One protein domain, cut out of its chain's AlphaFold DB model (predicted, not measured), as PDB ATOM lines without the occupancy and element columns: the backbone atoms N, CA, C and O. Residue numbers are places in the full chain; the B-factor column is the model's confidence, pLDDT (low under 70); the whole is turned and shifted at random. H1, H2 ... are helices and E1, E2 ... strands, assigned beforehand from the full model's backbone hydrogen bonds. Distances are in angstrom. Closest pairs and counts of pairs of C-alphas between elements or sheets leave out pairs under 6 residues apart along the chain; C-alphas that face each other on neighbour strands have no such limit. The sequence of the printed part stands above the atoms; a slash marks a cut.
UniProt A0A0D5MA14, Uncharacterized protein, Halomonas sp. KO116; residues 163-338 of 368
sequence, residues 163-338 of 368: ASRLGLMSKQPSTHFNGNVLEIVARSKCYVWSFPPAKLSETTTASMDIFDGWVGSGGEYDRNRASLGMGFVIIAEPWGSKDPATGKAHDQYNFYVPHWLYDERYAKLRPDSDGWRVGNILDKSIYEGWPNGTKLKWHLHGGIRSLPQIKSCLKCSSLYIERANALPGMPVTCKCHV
ATOM      1  N   ALA A 163     271.164 229.747 164.905       90.88
ATOM      2  CA  ALA A 163     271.383 228.635 163.985       90.88
ATOM      3  C   ALA A 163     271.021 227.281 164.615       90.88
ATOM      4  O   ALA A 163     270.378 226.463 163.953       90.88
ATOM      5  N   SER A 164     271.381 227.059 165.884       90.62
ATOM      6  CA  SER A 164     271.019 225.839 166.611       90.62
ATOM      7  C   SER A 164     269.525 225.775 166.914       90.62
ATOM      8  O   SER A 164     268.868 224.805 166.532       90.62
ATOM      9  N   ARG A 165     268.948 226.852 167.467       91.69
ATOM     10  CA  ARG A 165     267.499 226.969 167.728       91.69
ATOM     11  C   ARG A 165     266.655 226.633 166.496       91.69
ATOM     12  O   ARG A 165     265.774 225.779 166.548       91.69
ATOM     13  N   LEU A 166     266.963 227.262 165.363       91.06
ATOM     14  CA  LEU A 166     266.267 227.025 164.097       91.06
ATOM     15  C   LEU A 166     266.553 225.637 163.514       91.06
ATOM     16  O   LEU A 166     265.664 225.023 162.926       91.06
ATOM     17  N   GLY A 167     267.783 225.142 163.667       88.94
ATOM     18  CA  GLY A 167     268.186 223.821 163.196       88.94
ATOM     19  C   GLY A 167     267.523 222.674 163.960       88.94
ATOM     20  O   GLY A 167     267.301 221.614 163.381       88.94
ATOM     21  N   LEU A 168     267.188 222.872 165.237       87.31
ATOM     22  CA  LEU A 168     266.392 221.924 166.013       87.31
ATOM     23  C   LEU A 168     264.938 221.914 165.532       87.31
ATOM     24  O   LEU A 168     264.395 220.846 165.250       87.31
ATOM     25  N   MET A 169     264.335 223.093 165.348       85.88
ATOM     26  CA  MET A 169     262.964 223.204 164.838       85.88
ATOM     27  C   MET A 169     262.787 222.589 163.450       85.88
ATOM     28  O   MET A 169     261.770 221.953 163.185       85.88
ATOM     29  N   SER A 170     263.757 222.772 162.550       82.06
ATOM     30  CA  SER A 170     263.639 222.272 161.179       82.06
ATOM     31  C   SER A 170     263.707 220.748 161.070       82.06
ATOM     32  O   SER A 170     263.297 220.197 160.050       82.06
ATOM     33  N   LYS A 171     264.212 220.068 162.104       78.44
ATOM     34  CA  LYS A 171     264.351 218.607 162.154       78.44
ATOM     35  C   LYS A 171     263.182 217.907 162.836       78.44
ATOM     36  O   LYS A 171     263.092 216.686 162.743       78.44
ATOM     37  N   GLN A 172     262.321 218.637 163.541       71.94
ATOM     38  CA  GLN A 172     261.263 218.010 164.314       71.94
ATOM     39  C   GLN A 172     260.026 217.748 163.447       71.94
ATOM     40  O   GLN A 172     259.419 218.702 162.946       71.94
ATOM     41  N   PRO A 173     259.613 216.479 163.272       60.69
ATOM     42  CA  PRO A 173     258.305 216.189 162.713       60.69
ATOM     43  C   PRO A 173     257.256 216.699 163.698       60.69
ATOM     44  O   PRO A 173     257.318 216.400 164.890       60.69
ATOM     45  N   SER A 174     256.298 217.483 163.217       56.34
ATOM     46  CA  SER A 174     255.145 217.789 164.046       56.34
ATOM     47  C   SER A 174     254.122 216.686 163.890       56.34
ATOM     48  O   SER A 174     253.627 216.432 162.797       56.34
ATOM     49  N   THR A 175     253.786 216.052 165.003       48.31
ATOM     50  CA  THR A 175     252.724 215.048 165.091       48.31
ATOM     51  C   THR A 175     251.322 215.641 164.926       48.31
ATOM     52  O   THR A 175     250.359 214.890 164.825       48.31
ATOM     53  N   HIS A 176     251.183 216.971 164.917       49.19
ATOM     54  CA  HIS A 176     249.891 217.669 164.864       49.19
ATOM     55  C   HIS A 176     249.666 218.465 163.577       49.19
ATOM     56  O   HIS A 176     248.619 219.083 163.411       49.19
ATOM     57  N   PHE A 177     250.622 218.447 162.651       54.66
ATOM     58  CA  PHE A 177     250.532 219.179 161.394       54.66
ATOM     59  C   PHE A 177     250.570 218.198 160.218       54.66
ATOM     60  O   PHE A 177     251.275 217.191 160.257       54.66
ATOM     61  N   ASN A 178     249.913 218.558 159.114       54.62
ATOM     62  CA  ASN A 178     250.246 218.032 157.787       54.62
ATOM     63  C   ASN A 178     251.631 218.574 157.361       54.62
ATOM     64  O   ASN A 178     251.701 219.393 156.445       54.62
ATOM     65  N   GLY A 179     252.704 218.249 158.093       61.34
ATOM     66  CA  GLY A 179     254.081 218.671 157.796       61.34
ATOM     67  C   GLY A 179     254.877 219.255 158.969       61.34
ATOM     68  O   GLY A 179     254.334 219.657 159.986       61.34
ATOM     69  N   ASN A 180     256.197 219.345 158.855       78.50
ATOM     70  CA  ASN A 180     257.033 220.022 159.862       78.50
ATOM     71  C   ASN A 180     256.967 221.568 159.725       78.50
ATOM     72  O   ASN A 180     256.422 222.109 158.761       78.50
ATOM     73  N   VAL A 181     257.555 222.312 160.675       85.56
ATOM     74  CA  VAL A 181     257.620 223.792 160.603       85.56
ATOM     75  C   VAL A 181     258.294 224.276 159.315       85.56
ATOM     76  O   VAL A 181     257.901 225.296 158.754       85.56
ATOM     77  N   LEU A 182     259.285 223.537 158.816       89.25
ATOM     78  CA  LEU A 182     259.995 223.875 157.586       89.25
ATOM     79  C   LEU A 182     259.049 223.904 156.367       89.25
ATOM     80  O   LEU A 182     259.130 224.826 155.551       89.25
ATOM     81  N   GLU A 183     258.137 222.939 156.265       88.25
ATOM     82  CA  GLU A 183     257.115 222.845 155.214       88.25
ATOM     83  C   GLU A 183     256.038 223.921 155.354       88.25
ATOM     84  O   GLU A 183     255.604 224.492 154.354       88.25
ATOM     85  N   ILE A 184     255.642 224.253 156.586       88.31
ATOM     86  CA  ILE A 184     254.694 225.344 156.860       88.31
ATOM     87  C   ILE A 184     255.262 226.679 156.367       88.31
ATOM     88  O   ILE A 184     254.592 227.408 155.632       88.31
ATOM     89  N   VAL A 185     256.526 226.952 156.697       92.12
ATOM     90  CA  VAL A 185     257.249 228.143 156.232       92.12
ATOM     91  C   VAL A 185     257.461 228.122 154.710       92.12
ATOM     92  O   VAL A 185     257.528 229.178 154.089       92.12
ATOM     93  N   ALA A 186     257.546 226.940 154.086       91.12
ATOM     94  CA  ALA A 186     257.700 226.828 152.633       91.12
ATOM     95  C   ALA A 186     256.407 227.164 151.874       91.12
ATOM     96  O   ALA A 186     256.462 227.765 150.804       91.12
ATOM     97  N   ARG A 187     255.247 226.764 152.414       89.25
ATOM     98  CA  ARG A 187     253.942 226.910 151.743       89.25
ATOM     99  C   ARG A 187     253.188 228.192 152.091       89.25
ATOM    100  O   ARG A 187     252.240 228.536 151.395       89.25
ATOM    101  N   SER A 188     253.565 228.872 153.172       89.06
ATOM    102  CA  SER A 188     252.865 230.059 153.669       89.06
ATOM    103  C   SER A 188     253.844 231.092 154.209       89.06
ATOM    104  O   SER A 188     254.895 230.743 154.751       89.06
ATOM    105  N   LYS A 189     253.509 232.384 154.083       93.69
ATOM    106  CA  LYS A 189     254.331 233.427 154.699       93.69
ATOM    107  C   LYS A 189     254.273 233.261 156.209       93.69
ATOM    108  O   LYS A 189     253.196 233.199 156.790       93.69
ATOM    109  N   CYS A 190     255.441 233.216 156.827       94.62
ATOM    110  CA  CYS A 190     255.587 233.103 158.264       94.62
ATOM    111  C   CYS A 190     256.506 234.214 158.766       94.62
ATOM    112  O   CYS A 190     257.392 234.677 158.044       94.62
ATOM    113  N   TYR A 191     256.327 234.611 160.018       95.06
ATOM    114  CA  TYR A 191     257.056 235.711 160.637       95.06
ATOM    115  C   TYR A 191     257.583 235.298 162.005       95.06
ATOM    116  O   TYR A 191     256.961 234.487 162.686       95.06
ATOM    117  N   VAL A 192     258.725 235.841 162.416       94.94
ATOM    118  CA  VAL A 192     259.355 235.511 163.702       94.94
ATOM    119  C   VAL A 192     259.150 236.654 164.676       94.94
ATOM    120  O   VAL A 192     259.547 237.786 164.409       94.94
ATOM    121  N   TRP A 193     258.581 236.345 165.835       94.06
ATOM    122  CA  TRP A 193     258.470 237.283 166.943       94.06
ATOM    123  C   TRP A 193     259.409 236.845 168.065       94.06
ATOM    124  O   TRP A 193     259.152 235.858 168.752       94.06
ATOM    125  N   SER A 194     260.523 237.562 168.225       93.38
ATOM    126  CA  SER A 194     261.461 237.364 169.333       93.38
ATOM    127  C   SER A 194     260.926 237.988 170.618       93.38
ATOM    128  O   SER A 194     260.453 239.124 170.589       93.38
ATOM    129  N   PHE A 195     261.061 237.265 171.726       91.50
ATOM    130  CA  PHE A 195     260.662 237.669 173.076       91.50
ATOM    131  C   PHE A 195     259.247 238.272 173.131       91.50
ATOM    132  O   PHE A 195     259.071 239.427 173.527       91.50
ATOM    133  N   PRO A 196     258.222 237.522 172.679       91.19
ATOM    134  CA  PRO A 196     256.841 237.975 172.775       91.19
ATOM    135  C   PRO A 196     256.404 238.085 174.248       91.19
ATOM    136  O   PRO A 196     256.916 237.349 175.094       91.19
ATOM    137  N   PRO A 197     255.415 238.939 174.576       86.56
ATOM    138  CA  PRO A 197     254.962 239.120 175.952       86.56
ATOM    139  C   PRO A 197     254.514 237.804 176.602       86.56
ATOM    140  O   PRO A 197     253.590 237.155 176.107       86.56
ATOM    141  N   ALA A 198     255.072 237.447 177.764       84.12
ATOM    142  CA  ALA A 198     254.718 236.194 178.446       84.12
ATOM    143  C   ALA A 198     253.235 236.112 178.864       84.12
ATOM    144  O   ALA A 198     252.681 235.020 178.987       84.12
ATOM    145  N   LYS A 199     252.570 237.262 179.043       83.31
ATOM    146  CA  LYS A 199     251.158 237.359 179.458       83.31
ATOM    147  C   LYS A 199     250.145 236.818 178.441       83.31
ATOM    148  O   LYS A 199     248.984 236.659 178.806       83.31
ATOM    149  N   LEU A 200     250.543 236.614 177.183       85.38
ATOM    150  CA  LEU A 200     249.678 236.044 176.149       85.38
ATOM    151  C   LEU A 200     249.816 234.528 176.152       85.38
ATOM    152  O   LEU A 200     250.912 234.021 175.932       85.38
ATOM    153  N   SER A 201     248.708 233.817 176.353       84.31
ATOM    154  CA  SER A 201     248.668 232.351 176.431       84.31
ATOM    155  C   SER A 201     249.310 231.651 175.234       84.31
ATOM    156  O   SER A 201     249.912 230.587 175.375       84.31
ATOM    157  N   GLU A 202     249.188 232.250 174.054       86.94
ATOM    158  CA  GLU A 202     249.672 231.731 172.782       86.94
ATOM    159  C   GLU A 202     251.189 231.849 172.649       86.94
ATOM    160  O   GLU A 202     251.782 231.140 171.847       86.94
ATOM    161  N   THR A 203     251.829 232.708 173.446       89.12
ATOM    162  CA  THR A 203     253.275 232.942 173.395       89.12
ATOM    163  C   THR A 203     253.989 232.624 174.703       89.12
ATOM    164  O   THR A 203     255.216 232.607 174.713       89.12
ATOM    165  N   THR A 204     253.273 232.328 175.795       85.56
ATOM    166  CA  THR A 204     253.865 232.132 177.133       85.56
ATOM    167  C   THR A 204     254.989 231.101 177.148       85.56
ATOM    168  O   THR A 204     255.993 231.301 177.824       85.56
ATOM    169  N   THR A 205     254.866 230.022 176.367       88.56
ATOM    170  CA  THR A 205     255.887 228.960 176.338       88.56
ATOM    171  C   THR A 205     257.224 229.431 175.752       88.56
ATOM    172  O   THR A 205     258.261 228.851 176.055       88.56
ATOM    173  N   ALA A 206     257.250 230.533 174.994       91.69
ATOM    174  CA  ALA A 206     258.502 231.137 174.534       91.69
ATOM    175  C   ALA A 206     259.365 231.658 175.698       91.69
ATOM    176  O   ALA A 206     260.583 231.741 175.545       91.69
ATOM    177  N   SER A 207     258.741 231.951 176.844       90.62
ATOM    178  CA  SER A 207     259.363 232.434 178.087       90.62
ATOM    179  C   SER A 207     259.311 231.397 179.218       90.62
ATOM    180  O   SER A 207     259.488 231.741 180.384       90.62
ATOM    181  N   MET A 208     259.013 230.137 178.887       90.06
ATOM    182  CA  MET A 208     258.971 229.023 179.835       90.06
ATOM    183  C   MET A 208     260.332 228.828 180.509       90.06
ATOM    184  O   MET A 208     261.352 228.898 179.828       90.06
ATOM    185  N   ASP A 209     260.354 228.563 181.816       92.19
ATOM    186  CA  ASP A 209     261.601 228.397 182.566       92.19
ATOM    187  C   ASP A 209     261.412 227.489 183.787       92.19
ATOM    188  O   ASP A 209     261.176 227.952 184.899       92.19
ATOM    189  N   ILE A 210     261.466 226.179 183.565       90.50
ATOM    190  CA  ILE A 210     261.040 225.167 184.537       90.50
ATOM    191  C   ILE A 210     262.175 224.197 184.779       90.50
ATOM    192  O   ILE A 210     262.716 223.632 183.825       90.50
ATOM    193  N   PHE A 211     262.455 223.926 186.045       89.44
ATOM    194  CA  PHE A 211     263.314 222.825 186.438       89.44
ATOM    195  C   PHE A 211     262.575 221.904 187.404       89.44
ATOM    196  O   PHE A 211     262.100 222.333 188.450       89.44
ATOM    197  N   ASP A 212     262.477 220.640 187.015       84.44
ATOM    198  CA  ASP A 212     261.972 219.547 187.834       84.44
ATOM    199  C   ASP A 212     263.170 218.662 188.182       84.44
ATOM    200  O   ASP A 212     263.616 217.821 187.392       84.44
ATOM    201  N   GLY A 213     263.766 218.952 189.335       71.31
ATOM    202  CA  GLY A 213     264.889 218.215 189.884       71.31
ATOM    203  C   GLY A 213     264.773 218.141 191.400       71.31
ATOM    204  O   GLY A 213     264.374 219.106 192.044       71.31
ATOM    205  N   TRP A 214     265.162 216.987 191.941       58.19
ATOM    206  CA  TRP A 214     265.207 216.646 193.366       58.19
ATOM    207  C   TRP A 214     263.843 216.506 194.075       58.19
ATOM    208  O   TRP A 214     263.244 217.469 194.546       58.19
ATOM    209  N   VAL A 215     263.415 215.251 194.260       50.78
ATOM    210  CA  VAL A 215     262.551 214.834 195.376       50.78
ATOM    211  C   VAL A 215     263.449 214.068 196.343       50.78
ATOM    212  O   VAL A 215     264.157 213.151 195.928       50.78
ATOM    213  N   GLY A 216     263.475 214.495 197.605       43.00
ATOM    214  CA  GLY A 216     264.378 213.982 198.632       43.00
ATOM    215  C   GLY A 216     264.366 212.459 198.818       43.00
ATOM    216  O   GLY A 216     263.471 211.737 198.381       43.00
ATOM    217  N   SER A 217     265.411 212.000 199.502       42.91
ATOM    218  CA  SER A 217     265.707 210.634 199.946       42.91
ATOM    219  C   SER A 217     264.468 209.825 200.355       42.91
ATOM    220  O   SER A 217     263.994 209.937 201.483       42.91
ATOM    221  N   GLY A 218     263.950 208.997 199.442       43.75
ATOM    222  CA  GLY A 218     262.776 208.170 199.737       43.75
ATOM    223  C   GLY A 218     262.141 207.377 198.593       43.75
ATOM    224  O   GLY A 218     261.264 206.569 198.875       43.75
ATOM    225  N   GLY A 219     262.566 207.537 197.333       43.22
ATOM    226  CA  GLY A 219     262.148 206.637 196.250       43.22
ATOM    227  C   GLY A 219     261.928 207.312 194.893       43.22
ATOM    228  O   GLY A 219     261.076 208.176 194.738       43.22
ATOM    229  N   GLU A 220     262.696 206.860 193.901       48.12
ATOM    230  CA  GLU A 220     262.389 206.853 192.459       48.12
ATOM    231  C   GLU A 220     262.176 208.147 191.636       48.12
ATOM    232  O   GLU A 220     261.652 208.052 190.529       48.12
ATOM    233  N   TYR A 221     262.712 209.323 191.989       47.94
ATOM    234  CA  TYR A 221     262.931 210.391 190.979       47.94
ATOM    235  C   TYR A 221     264.253 211.159 191.165       47.94
ATOM    236  O   TYR A 221     264.279 212.375 191.308       47.94
ATOM    237  N   ASP A 222     265.376 210.442 191.066       56.47
ATOM    238  CA  ASP A 222     266.723 211.020 190.912       56.47
ATOM    239  C   ASP A 222     266.982 211.404 189.438       56.47
ATOM    240  O   ASP A 222     267.749 210.756 188.718       56.47
ATOM    241  N   ARG A 223     266.190 212.344 188.901       75.19
ATOM    242  CA  ARG A 223     266.234 212.706 187.474       75.19
ATOM    243  C   ARG A 223     266.054 214.199 187.272       75.19
ATOM    244  O   ARG A 223     264.947 214.702 187.422       75.19
ATOM    245  N   ASN A 224     267.108 214.866 186.815       87.06
ATOM    246  CA  ASN A 224     267.014 216.261 186.406       87.06
ATOM    247  C   ASN A 224     266.264 216.377 185.072       87.06
ATOM    248  O   ASN A 224     266.678 215.813 184.048       87.06
ATOM    249  N   ARG A 225     265.168 217.136 185.076       90.88
ATOM    250  CA  ARG A 225     264.407 217.514 183.885       90.88
ATOM    251  C   ARG A 225     264.213 219.016 183.851       90.88
ATOM    252  O   ARG A 225     264.054 219.666 184.877       90.88
ATOM    253  N   ALA A 226     264.216 219.575 182.653       93.06
ATOM    254  CA  ALA A 226     263.997 221.002 182.491       93.06
ATOM    255  C   ALA A 226     263.239 221.299 181.206       93.06
ATOM    256  O   ALA A 226     263.417 220.609 180.201       93.06
ATOM    257  N   SER A 227     262.452 222.367 181.230       92.56
ATOM    258  CA  SER A 227     261.810 222.931 180.048       92.56
ATOM    259  C   SER A 227     262.132 224.417 179.975       92.56
ATOM    260  O   SER A 227     261.847 225.164 180.910       92.56
ATOM    261  N   LEU A 228     262.726 224.848 178.863       94.31
ATOM    262  CA  LEU A 228     263.169 226.227 178.655       94.31
ATOM    263  C   LEU A 228     262.661 226.734 177.305       94.31
ATOM    264  O   LEU A 228     262.961 226.155 176.263       94.31
ATOM    265  N   GLY A 229     261.904 227.826 177.301       93.88
ATOM    266  CA  GLY A 229     261.439 228.469 176.077       93.88
ATOM    267  C   GLY A 229     262.613 228.965 175.233       93.88
ATOM    268  O   GLY A 229     263.604 229.452 175.767       93.88
ATOM    269  N   MET A 230     262.522 228.868 173.902       95.12
ATOM    270  CA  MET A 230     263.614 229.320 173.022       95.12
ATOM    271  C   MET A 230     263.632 230.841 172.774       95.12
ATOM    272  O   MET A 230     264.472 231.334 172.007       95.12
ATOM    273  N   GLY A 231     262.722 231.590 173.404       94.12
ATOM    274  CA  GLY A 231     262.659 233.049 173.326       94.12
ATOM    275  C   GLY A 231     262.049 233.596 172.037       94.12
ATOM    276  O   GLY A 231     262.266 234.760 171.717       94.12
ATOM    277  N   PHE A 232     261.318 232.796 171.258       94.44
ATOM    278  CA  PHE A 232     260.617 233.280 170.066       94.44
ATOM    279  C   PHE A 232     259.400 232.426 169.712       94.44
ATOM    280  O   PHE A 232     259.249 231.307 170.199       94.44
ATOM    281  N   VAL A 233     258.560 232.960 168.828       94.50
ATOM    282  CA  VAL A 233     257.473 232.237 168.157       94.50
ATOM    283  C   VAL A 233     257.536 232.464 166.651       94.50
ATOM    284  O   VAL A 233     257.993 233.517 166.198       94.50
ATOM    285  N   ILE A 234     257.058 231.490 165.878       94.00
ATOM    286  CA  ILE A 234     256.772 231.670 164.450       94.00
ATOM    287  C   ILE A 234     255.265 231.837 164.291       94.00
ATOM    288  O   ILE A 234     254.503 231.033 164.819       94.00
ATOM    289  N   ILE A 235     254.844 232.862 163.560       93.94
ATOM    290  CA  ILE A 235     253.439 233.169 163.301       93.94
ATOM    291  C   ILE A 235     253.178 233.008 161.805       93.94
ATOM    292  O   ILE A 235     253.856 233.648 160.997       93.94
ATOM    293  N   ALA A 236     252.216 232.170 161.429       91.56
ATOM    294  CA  ALA A 236     251.759 232.081 160.043       91.56
ATOM    295  C   ALA A 236     250.907 233.307 159.663       91.56
ATOM    296  O   ALA A 236     250.200 233.868 160.503       91.56
ATOM    297  N   GLU A 237     250.972 233.731 158.398       88.69
ATOM    298  CA  GLU A 237     250.039 234.717 157.838       88.69
ATOM    299  C   GLU A 237     248.601 234.204 158.016       88.69
ATOM    300  O   GLU A 237     248.361 233.008 157.816       88.69
ATOM    301  N   PRO A 238     247.655 235.068 158.429       88.75
ATOM    302  CA  PRO A 238     246.320 234.604 158.736       88.75
ATOM    303  C   PRO A 238     245.608 234.128 157.478       88.75
ATOM    304  O   PRO A 238     245.808 234.667 156.386       88.75
ATOM    305  N   TRP A 239     244.714 233.163 157.651       83.94
ATOM    306  CA  TRP A 239     243.692 232.866 156.658       83.94
ATOM    307  C   TRP A 239     242.327 233.308 157.170       83.94
ATOM    308  O   TRP A 239     242.018 233.205 158.361       83.94
ATOM    309  N   GLY A 240     241.504 233.784 156.238       83.81
ATOM    310  CA  GLY A 240     240.107 234.072 156.517       83.81
ATOM    311  C   GLY A 240     239.364 232.772 156.800       83.81
ATOM    312  O   GLY A 240     239.390 231.838 155.997       83.81
ATOM    313  N   SER A 241     238.690 232.722 157.938       79.88
ATOM    314  CA  SER A 241     237.806 231.635 158.335       79.88
ATOM    315  C   SER A 241     236.446 232.205 158.732       79.88
ATOM    316  O   SER A 241     236.269 233.419 158.872       79.88
ATOM    317  N   LYS A 242     235.444 231.339 158.866       81.69
ATOM    318  CA  LYS A 242     234.113 231.709 159.347       81.69
ATOM    319  C   LYS A 242     233.806 230.913 160.597       81.69
ATOM    320  O   LYS A 242     234.059 229.715 160.650       81.69
ATOM    321  N   ASP A 243     233.268 231.593 161.597       75.19
ATOM    322  CA  ASP A 243     232.744 230.938 162.788       75.19
ATOM    323  C   ASP A 243     231.609 229.982 162.372       75.19
ATOM    324  O   ASP A 243     230.633 230.457 161.783       75.19
ATOM    325  N   PRO A 244     231.695 228.670 162.658       76.06
ATOM    326  CA  PRO A 244     230.641 227.725 162.305       76.06
ATOM    327  C   PRO A 244     229.286 228.064 162.936       76.06
ATOM    328  O   PRO A 244     228.251 227.773 162.345       76.06
ATOM    329  N   ALA A 245     229.282 228.686 164.121       81.88
ATOM    330  CA  ALA A 245     228.067 229.013 164.858       81.88
ATOM    331  C   ALA A 245     227.444 230.342 164.409       81.88
ATOM    332  O   ALA A 245     226.223 230.453 164.326       81.88
ATOM    333  N   THR A 246     228.262 231.362 164.129       81.50
ATOM    334  CA  THR A 246     227.763 232.720 163.826       81.50
ATOM    335  C   THR A 246     227.909 233.137 162.365       81.50
ATOM    336  O   THR A 246     227.401 234.186 161.971       81.50
ATOM    337  N   GLY A 247     228.637 232.367 161.552       81.69
ATOM    338  CA  GLY A 247     228.973 232.697 160.166       81.69
ATOM    339  C   GLY A 247     229.900 233.908 160.008       81.69
ATOM    340  O   GLY A 247     230.243 234.272 158.879       81.69
ATOM    341  N   LYS A 248     230.316 234.548 161.111       82.81
ATOM    342  CA  LYS A 248     231.153 235.750 161.083       82.81
ATOM    343  C   LYS A 248     232.561 235.415 160.616       82.81
ATOM    344  O   LYS A 248     233.198 234.490 161.128       82.81
ATOM    345  N   ALA A 249     233.034 236.202 159.655       85.06
ATOM    346  CA  ALA A 249     234.404 236.135 159.184       85.06
ATOM    347  C   ALA A 249     235.372 236.561 160.297       85.06
ATOM    348  O   ALA A 249     235.109 237.524 161.020       85.06
ATOM    349  N   HIS A 250     236.477 235.841 160.416       83.38
ATOM    350  CA  HIS A 250     237.566 236.137 161.335       83.38
ATOM    351  C   HIS A 250     238.898 235.712 160.716       83.38
ATOM    352  O   HIS A 250     238.940 234.842 159.843       83.38
ATOM    353  N   ASP A 251     239.978 236.310 161.200       88.06
ATOM    354  CA  ASP A 251     241.337 235.960 160.805       88.06
ATOM    355  C   ASP A 251     241.925 234.997 161.836       88.06
ATOM    356  O   ASP A 251     241.979 235.311 163.029       88.06
ATOM    357  N   GLN A 252     242.373 233.824 161.389       88.00
ATOM    358  CA  GLN A 252     243.045 232.855 162.251       88.00
ATOM    359  C   GLN A 252     244.561 232.957 162.082       88.00
ATOM    360  O   GLN A 252     245.089 232.695 161.006       88.00
ATOM    361  N   TYR A 253     245.258 233.293 163.164       89.38
ATOM    362  CA  TYR A 253     246.717 233.284 163.243       89.38
ATOM    363  C   TYR A 253     247.180 232.040 163.981       89.38
ATOM    364  O   TYR A 253     246.747 231.829 165.111       89.38
ATOM    365  N   ASN A 254     248.107 231.280 163.401       89.81
ATOM    366  CA  ASN A 254     248.728 230.138 164.069       89.81
ATOM    367  C   ASN A 254     250.125 230.478 164.580       89.81
ATOM    368  O   ASN A 254     250.919 231.100 163.873       89.81
ATOM    369  N   PHE A 255     250.410 230.032 165.799       90.88
ATOM    370  CA  PHE A 255     251.637 230.264 166.544       90.88
ATOM    371  C   PHE A 255     252.342 228.935 166.776       90.88
ATOM    372  O   PHE A 255     251.781 228.021 167.372       90.88
ATOM    373  N   TYR A 256     253.605 228.870 166.370       91.06
ATOM    374  CA  TYR A 256     254.491 227.742 166.607       91.06
ATOM    375  C   TYR A 256     255.511 228.144 167.664       91.06
ATOM    376  O   TYR A 256     256.374 228.994 167.413       91.06
ATOM    377  N   VAL A 257     255.391 227.548 168.850       91.12
ATOM    378  CA  VAL A 257     256.160 227.948 170.034       91.12
ATOM    379  C   VAL A 257     257.159 226.854 170.414       91.12
ATOM    380  O   VAL A 257     256.784 225.871 171.063       91.12
ATOM    381  N   PRO A 258     258.430 226.980 169.999       91.12
ATOM    382  CA  PRO A 258     259.459 226.019 170.355       91.12
ATOM    383  C   PRO A 258     259.964 226.223 171.788       91.12
ATOM    384  O   PRO A 258     260.131 227.344 172.277       91.12
ATOM    385  N   HIS A 259     260.290 225.111 172.434       91.88
ATOM    386  CA  HIS A 259     261.003 225.081 173.703       91.88
ATOM    387  C   HIS A 259     262.012 223.935 173.687       91.88
ATOM    388  O   HIS A 259     261.849 222.944 172.969       91.88
ATOM    389  N   TRP A 260     263.072 224.083 174.464       93.50
ATOM    390  CA  TRP A 260     263.968 222.996 174.787       93.50
ATOM    391  C   TRP A 260     263.395 222.144 175.914       93.50
ATOM    392  O   TRP A 260     262.781 222.656 176.848       93.50
ATOM    393  N   LEU A 261     263.664 220.849 175.827       92.56
ATOM    394  CA  LEU A 261     263.438 219.861 176.865       92.56
ATOM    395  C   LEU A 261     264.779 219.206 177.201       92.56
ATOM    396  O   LEU A 261     265.462 218.706 176.303       92.56
ATOM    397  N   TYR A 262     265.122 219.188 178.481       93.00
ATOM    398  CA  TYR A 262     266.244 218.442 179.037       93.00
ATOM    399  C   TYR A 262     265.728 217.189 179.748       93.00
ATOM    400  O   TYR A 262     264.807 217.269 180.564       93.00
ATOM    401  N   ASP A 263     266.333 216.036 179.462       89.75
ATOM    402  CA  ASP A 263     266.185 214.815 180.264       89.75
ATOM    403  C   ASP A 263     267.578 214.217 180.463       89.75
ATOM    404  O   ASP A 263     268.222 213.775 179.509       89.75
ATOM    405  N   GLU A 264     268.041 214.176 181.710       88.25
ATOM    406  CA  GLU A 264     269.354 213.636 182.061       88.25
ATOM    407  C   GLU A 264     269.566 212.194 181.565       88.25
ATOM    408  O   GLU A 264     270.676 211.814 181.191       88.25
ATOM    409  N   ARG A 265     268.510 211.371 181.488       85.00
ATOM    410  CA  ARG A 265     268.632 210.009 180.941       85.00
ATOM    411  C   ARG A 265     268.940 210.024 179.455       85.00
ATOM    412  O   ARG A 265     269.675 209.166 178.981       85.00
ATOM    413  N   TYR A 266     268.369 210.977 178.725       83.00
ATOM    414  CA  TYR A 266     268.650 211.124 177.304       83.00
ATOM    415  C   TYR A 266     270.125 211.476 177.085       83.00
ATOM    416  O   TYR A 266     270.759 210.857 176.234       83.00
ATOM    417  N   ALA A 267     270.681 212.367 177.916       84.69
ATOM    418  CA  ALA A 267     272.109 212.693 177.913       84.69
ATOM    419  C   ALA A 267     272.981 211.456 178.193       84.69
ATOM    420  O   ALA A 267     273.920 211.168 177.459       84.69
ATOM    421  N   LYS A 268     272.634 210.662 179.219       84.12
ATOM    422  CA  LYS A 268     273.386 209.445 179.588       84.12
ATOM    423  C   LYS A 268     273.368 208.368 178.498       84.12
ATOM    424  O   LYS A 268     274.330 207.620 178.366       84.12
ATOM    425  N   LEU A 269     272.282 208.272 177.730       85.44
ATOM    426  CA  LEU A 269     272.122 207.272 176.667       85.44
ATOM    427  C   LEU A 269     272.736 207.697 175.324       85.44
ATOM    428  O   LEU A 269     272.860 206.857 174.432       85.44
ATOM    429  N   ARG A 270     273.088 208.976 175.146       81.56
ATOM    430  CA  ARG A 270     273.631 209.517 173.893       81.56
ATOM    431  C   ARG A 270     274.895 210.335 174.165       81.56
ATOM    432  O   ARG A 270     274.780 211.510 174.499       81.56
ATOM    433  N   PRO A 271     276.093 209.746 173.986       74.44
ATOM    434  CA  PRO A 271     277.367 210.417 174.266       74.44
ATOM    435  C   PRO A 271     277.605 211.706 173.462       74.44
ATOM    436  O   PRO A 271     278.436 212.521 173.846       74.44
ATOM    437  N   ASP A 272     276.897 211.885 172.345       78.19
ATOM    438  CA  ASP A 272     276.935 213.060 171.470       78.19
ATOM    439  C   ASP A 272     275.879 214.126 171.817       78.19
ATOM    440  O   ASP A 272     275.794 215.153 171.143       78.19
ATOM    441  N   SER A 273     275.065 213.900 172.852       80.00
ATOM    442  CA  SER A 273     274.006 214.810 173.283       80.00
ATOM    443  C   SER A 273     274.349 215.487 174.605       80.00
ATOM    444  O   SER A 273     274.706 214.848 175.589       80.00
ATOM    445  N   ASP A 274     274.113 216.794 174.664       82.25
ATOM    446  CA  ASP A 274     274.089 217.587 175.897       82.25
ATOM    447  C   ASP A 274     272.794 217.385 176.717       82.25
ATOM    448  O   ASP A 274     272.533 218.121 177.664       82.25
ATOM    449  N   GLY A 275     271.954 216.409 176.352       87.56
ATOM    450  CA  GLY A 275     270.657 216.143 176.973       87.56
ATOM    451  C   GLY A 275     269.523 217.045 176.497       87.56
ATOM    452  O   GLY A 275     268.356 216.725 176.744       87.56
ATOM    453  N   TRP A 276     269.836 218.139 175.800       91.56
ATOM    454  CA  TRP A 276     268.843 219.067 175.289       91.56
ATOM    455  C   TRP A 276     268.326 218.623 173.929       91.56
ATOM    456  O   TRP A 276     269.055 218.266 173.004       91.56
ATOM    457  N   ARG A 277     267.011 218.700 173.783       89.38
ATOM    458  CA  ARG A 277     266.318 218.500 172.514       89.38
ATOM    459  C   ARG A 277     265.179 219.486 172.400       89.38
ATOM    460  O   ARG A 277     264.773 220.101 173.380       89.38
ATOM    461  N   VAL A 278     264.640 219.635 171.203       88.00
ATOM    462  CA  VAL A 278     263.400 220.386 171.037       88.00
ATOM    463  C   VAL A 278     262.232 219.549 171.575       88.00
ATOM    464  O   VAL A 278     262.094 218.363 171.254       88.00
ATOM    465  N   GLY A 279     261.453 220.141 172.481       84.00
ATOM    466  CA  GLY A 279     260.194 219.581 172.973       84.00
ATOM    467  C   GLY A 279     259.095 219.714 171.921       84.00
ATOM    468  O   GLY A 279     259.353 220.144 170.801       84.00
ATOM    469  N   ASN A 280     257.855 219.345 172.230       80.88
ATOM    470  CA  ASN A 280     256.772 219.514 171.255       80.88
ATOM    471  C   ASN A 280     256.613 220.995 170.886       80.88
ATOM    472  O   ASN A 280     256.470 221.846 171.763       80.88
ATOM    473  N   ILE A 281     256.617 221.302 169.589       83.06
ATOM    474  CA  ILE A 281     256.305 222.651 169.117       83.06
ATOM    475  C   ILE A 281     254.817 222.867 169.367       83.06
ATOM    476  O   ILE A 281     253.980 222.228 168.728       83.06
ATOM    477  N   LEU A 282     254.495 223.716 170.341       79.69
ATOM    478  CA  LEU A 282     253.108 223.955 170.714       79.69
ATOM    479  C   LEU A 282     252.430 224.779 169.625       79.69
ATOM    480  O   LEU A 282     252.978 225.797 169.200       79.69
ATOM    481  N   ASP A 283     251.245 224.327 169.223       77.12
ATOM    482  CA  ASP A 283     250.352 225.058 168.331       77.12
ATOM    483  C   ASP A 283     249.302 225.796 169.151       77.12
ATOM    484  O   ASP A 283     248.656 225.232 170.045       77.12
ATOM    485  N   LYS A 284     249.168 227.081 168.865       83.38
ATOM    486  CA  LYS A 284     248.188 227.969 169.468       83.38
ATOM    487  C   LYS A 284     247.627 228.854 168.375       83.38
ATOM    488  O   LYS A 284     248.345 229.233 167.454       83.38
ATOM    489  N   SER A 285     246.366 229.239 168.510       86.50
ATOM    490  CA  SER A 285     245.732 230.117 167.535       86.50
ATOM    491  C   SER A 285     245.095 231.320 168.199       86.50
ATOM    492  O   SER A 285     244.473 231.196 169.253       86.50
ATOM    493  N   ILE A 286     245.210 232.469 167.538       86.75
ATOM    494  CA  ILE A 286     244.406 233.654 167.832       86.75
ATOM    495  C   ILE A 286     243.379 233.813 166.717       86.75
ATOM    496  O   ILE A 286     243.736 233.800 165.540       86.75
ATOM    497  N   TYR A 287     242.121 234.014 167.101       84.44
ATOM    498  CA  TYR A 287     241.007 234.276 166.194       84.44
ATOM    499  C   TYR A 287     240.637 235.762 166.279       84.44
ATOM    500  O   TYR A 287     239.861 236.187 167.141       84.44
ATOM    501  N   GLU A 288     241.233 236.591 165.423       82.69
ATOM    502  CA  GLU A 288     240.950 238.025 165.413       82.69
ATOM    503  C   GLU A 288     239.610 238.295 164.716       82.69
ATOM    504  O   GLU A 288     239.385 237.897 163.577       82.69
ATOM    505  N   GLY A 289     238.703 238.978 165.419       75.12
ATOM    506  CA  GLY A 289     237.319 239.185 164.974       75.12
ATOM    507  C   GLY A 289     236.299 238.320 165.717       75.12
ATOM    508  O   GLY A 289     235.102 238.599 165.639       75.12
ATOM    509  N   TRP A 290     236.750 237.342 166.511       76.06
ATOM    510  CA  TRP A 290     235.874 236.604 167.422       76.06
ATOM    511  C   TRP A 290     235.426 237.450 168.626       76.06
ATOM    512  O   TRP A 290     236.198 238.284 169.120       76.06
ATOM    513  N   PRO A 291     234.191 237.250 169.135       66.94
ATOM    514  CA  PRO A 291     233.741 237.873 170.378       66.94
ATOM    515  C   PRO A 291     234.699 237.526 171.524       66.94
ATOM    516  O   PRO A 291     234.999 236.358 171.745       66.94
ATOM    517  N   ASN A 292     235.197 238.538 172.241       69.50
ATOM    518  CA  ASN A 292     236.196 238.400 173.316       69.50
ATOM    519  C   ASN A 292     237.562 237.811 172.893       69.50
ATOM    520  O   ASN A 292     238.378 237.498 173.757       69.50
ATOM    521  N   GLY A 293     237.838 237.694 171.589       67.19
ATOM    522  CA  GLY A 293     239.117 237.198 171.082       67.19
ATOM    523  C   GLY A 293     240.279 238.160 171.344       67.19
ATOM    524  O   GLY A 293     240.133 239.387 171.250       67.19
ATOM    525  N   THR A 294     241.456 237.603 171.640       76.62
ATOM    526  CA  THR A 294     242.718 238.349 171.707       76.62
ATOM    527  C   THR A 294     242.953 239.060 170.375       76.62
ATOM    528  O   THR A 294     242.881 238.448 169.315       76.62
ATOM    529  N   LYS A 295     243.242 240.364 170.398       80.62
ATOM    530  CA  LYS A 295     243.571 241.103 169.170       80.62
ATOM    531  C   LYS A 295     245.078 241.180 169.031       80.62
ATOM    532  O   LYS A 295     245.725 241.910 169.783       80.62
ATOM    533  N   LEU A 296     245.641 240.467 168.058       84.69
ATOM    534  CA  LEU A 296     247.090 240.423 167.862       84.69
ATOM    535  C   LEU A 296     247.675 241.831 167.656       84.69
ATOM    536  O   LEU A 296     248.715 242.164 168.226       84.69
ATOM    537  N   LYS A 297     246.950 242.709 166.953       81.44
ATOM    538  CA  LYS A 297     247.320 244.122 166.754       81.44
ATOM    539  C   LYS A 297     247.512 244.946 168.035       81.44
ATOM    540  O   LYS A 297     248.172 245.978 167.995       81.44
ATOM    541  N   TRP A 298     246.941 244.534 169.171       82.88
ATOM    542  CA  TRP A 298     247.168 245.208 170.458       82.88
ATOM    543  C   TRP A 298     248.545 244.912 171.047       82.88
ATOM    544  O   TRP A 298     249.013 245.641 171.920       82.88
ATOM    545  N   HIS A 299     249.186 243.849 170.571       84.44
ATOM    546  CA  HIS A 299     250.505 243.418 171.011       84.44
ATOM    547  C   HIS A 299     251.574 243.643 169.937       84.44
ATOM    548  O   HIS A 299     252.737 243.849 170.269       84.44
ATOM    549  N   LEU A 300     251.168 243.675 168.665       86.75
ATOM    550  CA  LEU A 300     251.997 244.004 167.512       86.75
ATOM    551  C   LEU A 300     251.484 245.290 166.854       86.75
ATOM    552  O   LEU A 300     250.676 245.240 165.930       86.75
ATOM    553  N   HIS A 301     251.964 246.448 167.315       73.06
ATOM    554  CA  HIS A 301     251.504 247.756 166.825       73.06
ATOM    555  C   HIS A 301     251.715 247.970 165.314       73.06
ATOM    556  O   HIS A 301     250.927 248.674 164.690       73.06
ATOM    557  N   GLY A 302     252.735 247.347 164.712       80.56
ATOM    558  CA  GLY A 302     252.962 247.354 163.259       80.56
ATOM    559  C   GLY A 302     252.292 246.195 162.506       80.56
ATOM    560  O   GLY A 302     252.549 246.000 161.319       80.56
ATOM    561  N   GLY A 303     251.474 245.391 163.192       85.81
ATOM    562  CA  GLY A 303     250.917 244.142 162.674       85.81
ATOM    563  C   GLY A 303     251.977 243.062 162.435       85.81
ATOM    564  O   GLY A 303     253.177 243.275 162.622       85.81
ATOM    565  N   ILE A 304     251.540 241.887 161.982       89.44
ATOM    566  CA  ILE A 304     252.435 240.742 161.743       89.44
ATOM    567  C   ILE A 304     253.529 241.049 160.706       89.44
ATOM    568  O   ILE A 304     254.660 240.607 160.850       89.44
ATOM    569  N   ARG A 305     253.228 241.884 159.702       89.56
ATOM    570  CA  ARG A 305     254.166 242.259 158.628       89.56
ATOM    571  C   ARG A 305     255.303 243.174 159.084       89.56
ATOM    572  O   ARG A 305     256.246 243.373 158.327       89.56
ATOM    573  N   SER A 306     255.220 243.733 160.294       89.50
ATOM    574  CA  SER A 306     256.340 244.463 160.903       89.50
ATOM    575  C   SER A 306     257.436 243.543 161.442       89.50
ATOM    576  O   SER A 306     258.543 244.002 161.711       89.50
ATOM    577  N   LEU A 307     257.141 242.250 161.591       92.88
ATOM    578  CA  LEU A 307     258.095 241.250 162.042       92.88
ATOM    579  C   LEU A 307     258.970 240.749 160.879       92.88
ATOM    580  O   LEU A 307     258.530 240.743 159.726       92.88
ATOM    581  N   PRO A 308     260.193 240.268 161.161       94.06
ATOM    582  CA  PRO A 308     261.016 239.588 160.168       94.06
ATOM    583  C   PRO A 308     260.283 238.382 159.571       94.06
ATOM    584  O   PRO A 308     259.862 237.477 160.295       94.06
ATOM    585  N   GLN A 309     260.171 238.341 158.243       94.81
ATOM    586  CA  GLN A 309     259.670 237.163 157.542       94.81
ATOM    587  C   GLN A 309     260.718 236.045 157.596       94.81
ATOM    588  O   GLN A 309     261.881 236.255 157.236       94.81
ATOM    589  N   ILE A 310     260.295 234.852 158.010       95.38
ATOM    590  CA  ILE A 310     261.117 233.640 157.986       95.38
ATOM    591  C   ILE A 310     260.879 232.877 156.687       95.38
ATOM    592  O   ILE A 310     259.762 232.795 156.175       95.38
ATOM    593  N   LYS A 311     261.961 232.326 156.151       94.56
ATOM    594  CA  LYS A 311     262.002 231.507 154.947       94.56
ATOM    595  C   LYS A 311     262.586 230.149 155.270       94.56
ATOM    596  O   LYS A 311     263.374 229.999 156.206       94.56
ATOM    597  N   SER A 312     262.236 229.170 154.449       94.25
ATOM    598  CA  SER A 312     262.795 227.832 154.511       94.25
ATOM    599  C   SER A 312     263.505 227.474 153.211       94.25
ATOM    600  O   SER A 312     263.218 227.988 152.130       94.25
ATOM    601  N   CYS A 313     264.493 226.595 153.322       93.06
ATOM    602  CA  CYS A 313     265.099 225.911 152.196       93.06
ATOM    603  C   CYS A 313     264.897 224.415 152.398       93.06
ATOM    604  O   CYS A 313     265.561 223.817 153.246       93.06
ATOM    605  N   LEU A 314     264.009 223.818 151.602       90.75
ATOM    606  CA  LEU A 314     263.707 222.386 151.673       90.75
ATOM    607  C   LEU A 314     264.913 221.509 151.297       90.75
ATOM    608  O   LEU A 314     265.044 220.404 151.802       90.75
ATOM    609  N   LYS A 315     265.847 222.018 150.480       91.31
ATOM    610  CA  LYS A 315     267.046 221.272 150.053       91.31
ATOM    611  C   LYS A 315     268.040 221.001 151.189       91.31
ATOM    612  O   LYS A 315     268.670 219.953 151.205       91.31
ATOM    613  N   CYS A 316     268.222 221.949 152.111       90.69
ATOM    614  CA  CYS A 316     269.158 221.808 153.239       90.69
ATOM    615  C   CYS A 316     268.486 221.942 154.608       90.69
ATOM    616  O   CYS A 316     269.163 222.236 155.597       90.69
ATOM    617  N   SER A 317     267.161 221.803 154.647       90.06
ATOM    618  CA  SER A 317     266.332 221.891 155.853       90.06
ATOM    619  C   SER A 317     266.695 223.064 156.764       90.06
ATOM    620  O   SER A 317     266.849 222.917 157.976       90.06
ATOM    621  N   SER A 318     266.905 224.238 156.165       92.38
ATOM    622  CA  SER A 318     267.367 225.437 156.873       92.38
ATOM    623  C   SER A 318     266.277 226.495 156.929       92.38
ATOM    624  O   SER A 318     265.601 226.732 155.928       92.38
ATOM    625  N   LEU A 319     266.160 227.156 158.077       94.12
ATOM    626  CA  LEU A 319     265.330 228.339 158.284       94.12
ATOM    627  C   LEU A 319     266.221 229.584 158.385       94.12
ATOM    628  O   LEU A 319     267.310 229.513 158.954       94.12
ATOM    629  N   TYR A 320     265.776 230.703 157.816       94.38
ATOM    630  CA  TYR A 320     266.536 231.956 157.755       94.38
ATOM    631  C   TYR A 320     265.607 233.160 157.531       94.38
ATOM    632  O   TYR A 320     264.451 232.985 157.154       94.38
ATOM    633  N   ILE A 321     266.096 234.380 157.750       94.06
ATOM    634  CA  ILE A 321     265.383 235.640 157.459       94.06
ATOM    635  C   ILE A 321     266.055 236.388 156.303       94.06
ATOM    636  O   ILE A 321     267.162 236.055 155.920       94.06
ATOM    637  N   GLU A 322     265.428 237.409 155.722       82.75
ATOM    638  CA  GLU A 322     266.068 238.158 154.622       82.75
ATOM    639  C   GLU A 322     267.090 239.208 155.085       82.75
ATOM    640  O   GLU A 322     268.006 239.550 154.341       82.75
ATOM    641  N   ARG A 323     266.921 239.773 156.287       80.81
ATOM    642  CA  ARG A 323     267.677 240.955 156.739       80.81
ATOM    643  C   ARG A 323     268.258 240.750 158.133       80.81
ATOM    644  O   ARG A 323     267.503 240.621 159.091       80.81
ATOM    645  N   ALA A 324     269.585 240.826 158.255       71.56
ATOM    646  CA  ALA A 324     270.306 240.618 159.519       71.56
ATOM    647  C   ALA A 324     269.891 241.607 160.620       71.56
ATOM    648  O   ALA A 324     269.760 241.229 161.780       71.56
ATOM    649  N   ASN A 325     269.646 242.867 160.247       71.25
ATOM    650  CA  ASN A 325     269.380 243.949 161.201       71.25
ATOM    651  C   ASN A 325     268.089 243.744 162.004       71.25
ATOM    652  O   ASN A 325     267.907 244.386 163.033       71.25
ATOM    653  N   ALA A 326     267.184 242.884 161.531       73.81
ATOM    654  CA  ALA A 326     265.907 242.662 162.187       73.81
ATOM    655  C   ALA A 326     266.036 241.737 163.414       73.81
ATOM    656  O   ALA A 326     265.309 241.927 164.383       73.81
ATOM    657  N   LEU A 327     266.975 240.779 163.393       84.06
ATOM    658  CA  LEU A 327     267.310 239.882 164.508       84.06
ATOM    659  C   LEU A 327     268.809 239.529 164.454       84.06
ATOM    660  O   LEU A 327     269.196 238.623 163.707       84.06
ATOM    661  N   PRO A 328     269.667 240.219 165.232       83.88
ATOM    662  CA  PRO A 328     271.107 239.981 165.222       83.88
ATOM    663  C   PRO A 328     271.468 238.511 165.471       83.88
ATOM    664  O   PRO A 328     270.918 237.851 166.354       83.88
ATOM    665  N   GLY A 329     272.400 237.994 164.668       86.25
ATOM    666  CA  GLY A 329     272.870 236.607 164.741       86.25
ATOM    667  C   GLY A 329     271.934 235.568 164.114       86.25
ATOM    668  O   GLY A 329     272.306 234.396 164.035       86.25
ATOM    669  N   MET A 330     270.742 235.955 163.649       90.88
ATOM    670  CA  MET A 330     269.857 235.041 162.933       90.88
ATOM    671  C   MET A 330     270.391 234.774 161.514       90.88
ATOM    672  O   MET A 330     270.801 235.718 160.834       90.88
ATOM    673  N   PRO A 331     270.393 233.514 161.032       92.81
ATOM    674  CA  PRO A 331     270.812 233.207 159.669       92.81
ATOM    675  C   PRO A 331     270.020 234.015 158.637       92.81
ATOM    676  O   PRO A 331     268.792 234.052 158.700       92.81
ATOM    677  N   VAL A 332     270.718 234.625 157.672       93.38
ATOM    678  CA  VAL A 332     270.093 235.421 156.595       93.38
ATOM    679  C   VAL A 332     269.986 234.697 155.251       93.38
ATOM    680  O   VAL A 332     269.473 235.213 154.264       93.38
ATOM    681  N   THR A 333     270.528 233.487 155.183       92.50
ATOM    682  CA  THR A 333     270.511 232.663 153.980       92.50
ATOM    683  C   THR A 333     270.614 231.189 154.354       92.50
ATOM    684  O   THR A 333     270.917 230.836 155.497       92.50
ATOM    685  N   CYS A 334     270.333 230.310 153.398       92.31
ATOM    686  CA  CYS A 334     270.372 228.872 153.614       92.31
ATOM    687  C   CYS A 334     271.795 228.306 153.500       92.31
ATOM    688  O   CYS A 334     272.665 228.871 152.832       92.31
ATOM    689  N   LYS A 335     272.024 227.126 154.088       88.94
ATOM    690  CA  LYS A 335     273.334 226.454 154.062       88.94
ATOM    691  C   LYS A 335     273.824 226.135 152.647       88.94
ATOM    692  O   LYS A 335     275.024 226.207 152.402       88.94
ATOM    693  N   CYS A 336     272.921 225.837 151.706       90.94
ATOM    694  CA  CYS A 336     273.292 225.627 150.300       90.94
ATOM    695  C   CYS A 336     273.948 226.867 149.686       90.94
ATOM    696  O   CYS A 336     274.931 226.745 148.963       90.94
ATOM    697  N   HIS A 337     273.402 228.050 149.969       88.62
ATOM    698  CA  HIS A 337     273.926 229.292 149.421       88.62
ATOM    699  C   HIS A 337     275.248 229.677 150.090       88.62
ATOM    700  O   HIS A 337     276.186 230.036 149.389       88.62
ATOM    701  N   VAL A 338     275.371 229.496 151.413       84.62
ATOM    702  CA  VAL A 338     276.652 229.682 152.120       84.62
ATOM    703  C   VAL A 338     277.743 228.800 151.512       84.62
ATOM    704  O   VAL A 338     278.824 229.294 151.207       84.62
TER     705      VAL A 338
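AT A GLANCE: This is residues 163 to 338 of the 368 residues of an uncharacterized protein of Halomonas sp. KO116 (UniProt A0A0D5MA14). Two twisted antiparallel sheets set end to end make one long ribbon, in which E3 runs on into E4 and E6 runs on into E7. The hairpin E10 and E11 joins the ribbon beside E1, and the short helices H1 and H2 pack in the corner between this hairpin and the ribbon. The loop of residues 213 to 224 lies at one end of the ribbon and the turn between E5 and E6 at the other, while residues 268 to 273, of which 268 and 269 belong to H4, stick out. The 176 printed residues hold five named helices and eleven named strands, in the order H1 H2 E1 H3 E2 E3 E4 E5 E6 E7 H4 E8 E9 E10 E11 H5, with under half of the residues, 84, in named elements; the class is mixed, helices and strands. One sheet has the order E2 - E3 - E7 - E8, the other is branched, with seven strands in antiparallel pairs; the whole is compact, with a radius of gyration of the C-alphas of 18.2 A and spans of 57 by 44 by 30 A.

HOW THE PARTS SIT: H1, residues 163 to 169, has a height of 6.8 A over the strongly twisted branched sheet and lies only just over its E11, residues 318 to 321, with 3 C-alphas falling on it; the closest C-alphas are those of Leu 166 and Leu 319, 6.0 A. H1 only grazes the four-stranded sheet, with its residues 165 to 169. H2, residues 181 to 187, lies at a height of 6.0 A, only just over E10, residues 309 to 313, with 3 C-alphas falling on it; the closest C-alphas are those of Ala 186 and Ser 312, 5.5 A. H1 and H2 are close but not clearly touching, about perpendicular at 86 degrees. E1, residues 190 to 194, has E4, residues 232 to 236, on one side (N 191 and O 235, 2.8 A) and E10 on the other (N 310 and O 190, 2.9 A). H3, residues 204 to 207, is on the branched sheet at a height of 4.7 A, over none of its strands. E2, residues 209 to 212, and E3, residues 225 to 229, form a hairpin, with N 210 and O 227 at 2.9 A. E7, residues 259 to 263, pairs with E3 (N 260 and O 228, 2.7 A) and with E8, residues 276 to 278 (N 261 and O 277, 2.8 A). E3 runs on into E4 at 58 degrees, and E4 into E5, residues 239 to 242, at 67 degrees. E6, residues 249 to 257, has E4 (N 234 and O 256, 3.0 A) and E5 (N 241 and O 250, 2.9 A) on one side and E9, residues 282 to 288, on the other (N 255 and O 284, 2.8 A). E6 runs on into E7 at 36 degrees. H4, residues 264 to 269, only grazes the four-stranded sheet. E10 and E11 form a hairpin, with N 311 and O 320 at 2.8 A. H5, residues 335 to 338, only grazes the branched sheet. Every O i to N i+4 pair is within hydrogen-bond range in H1, H2 and H4; H3 and H5 are too short for one.

IN THESE COORDINATES: H1 begins at C-alpha 163, (271.383, 228.635, 163.985). The longest strand, E6, measures 25.7 A from C-alpha 249 at (234.404, 236.135, 159.184) to C-alpha 257; E9 measures 19.3 A and E3 13.8 A. H5 ends at C-alpha 338, (276.652, 229.682, 152.120).

THE WHOLE: The C-alphas of Ser 217 and Gly 247, the two farthest apart, are 58.5 A apart. The printed part has no cut. The links H1 to H2, E2 to E3, E9 to E10 and E11 to H5 are long. The mean pLDDT of the printed part is 83.5, and residues 173 to 179, 214 to 222 and 291 to 293 include the 19 under 70.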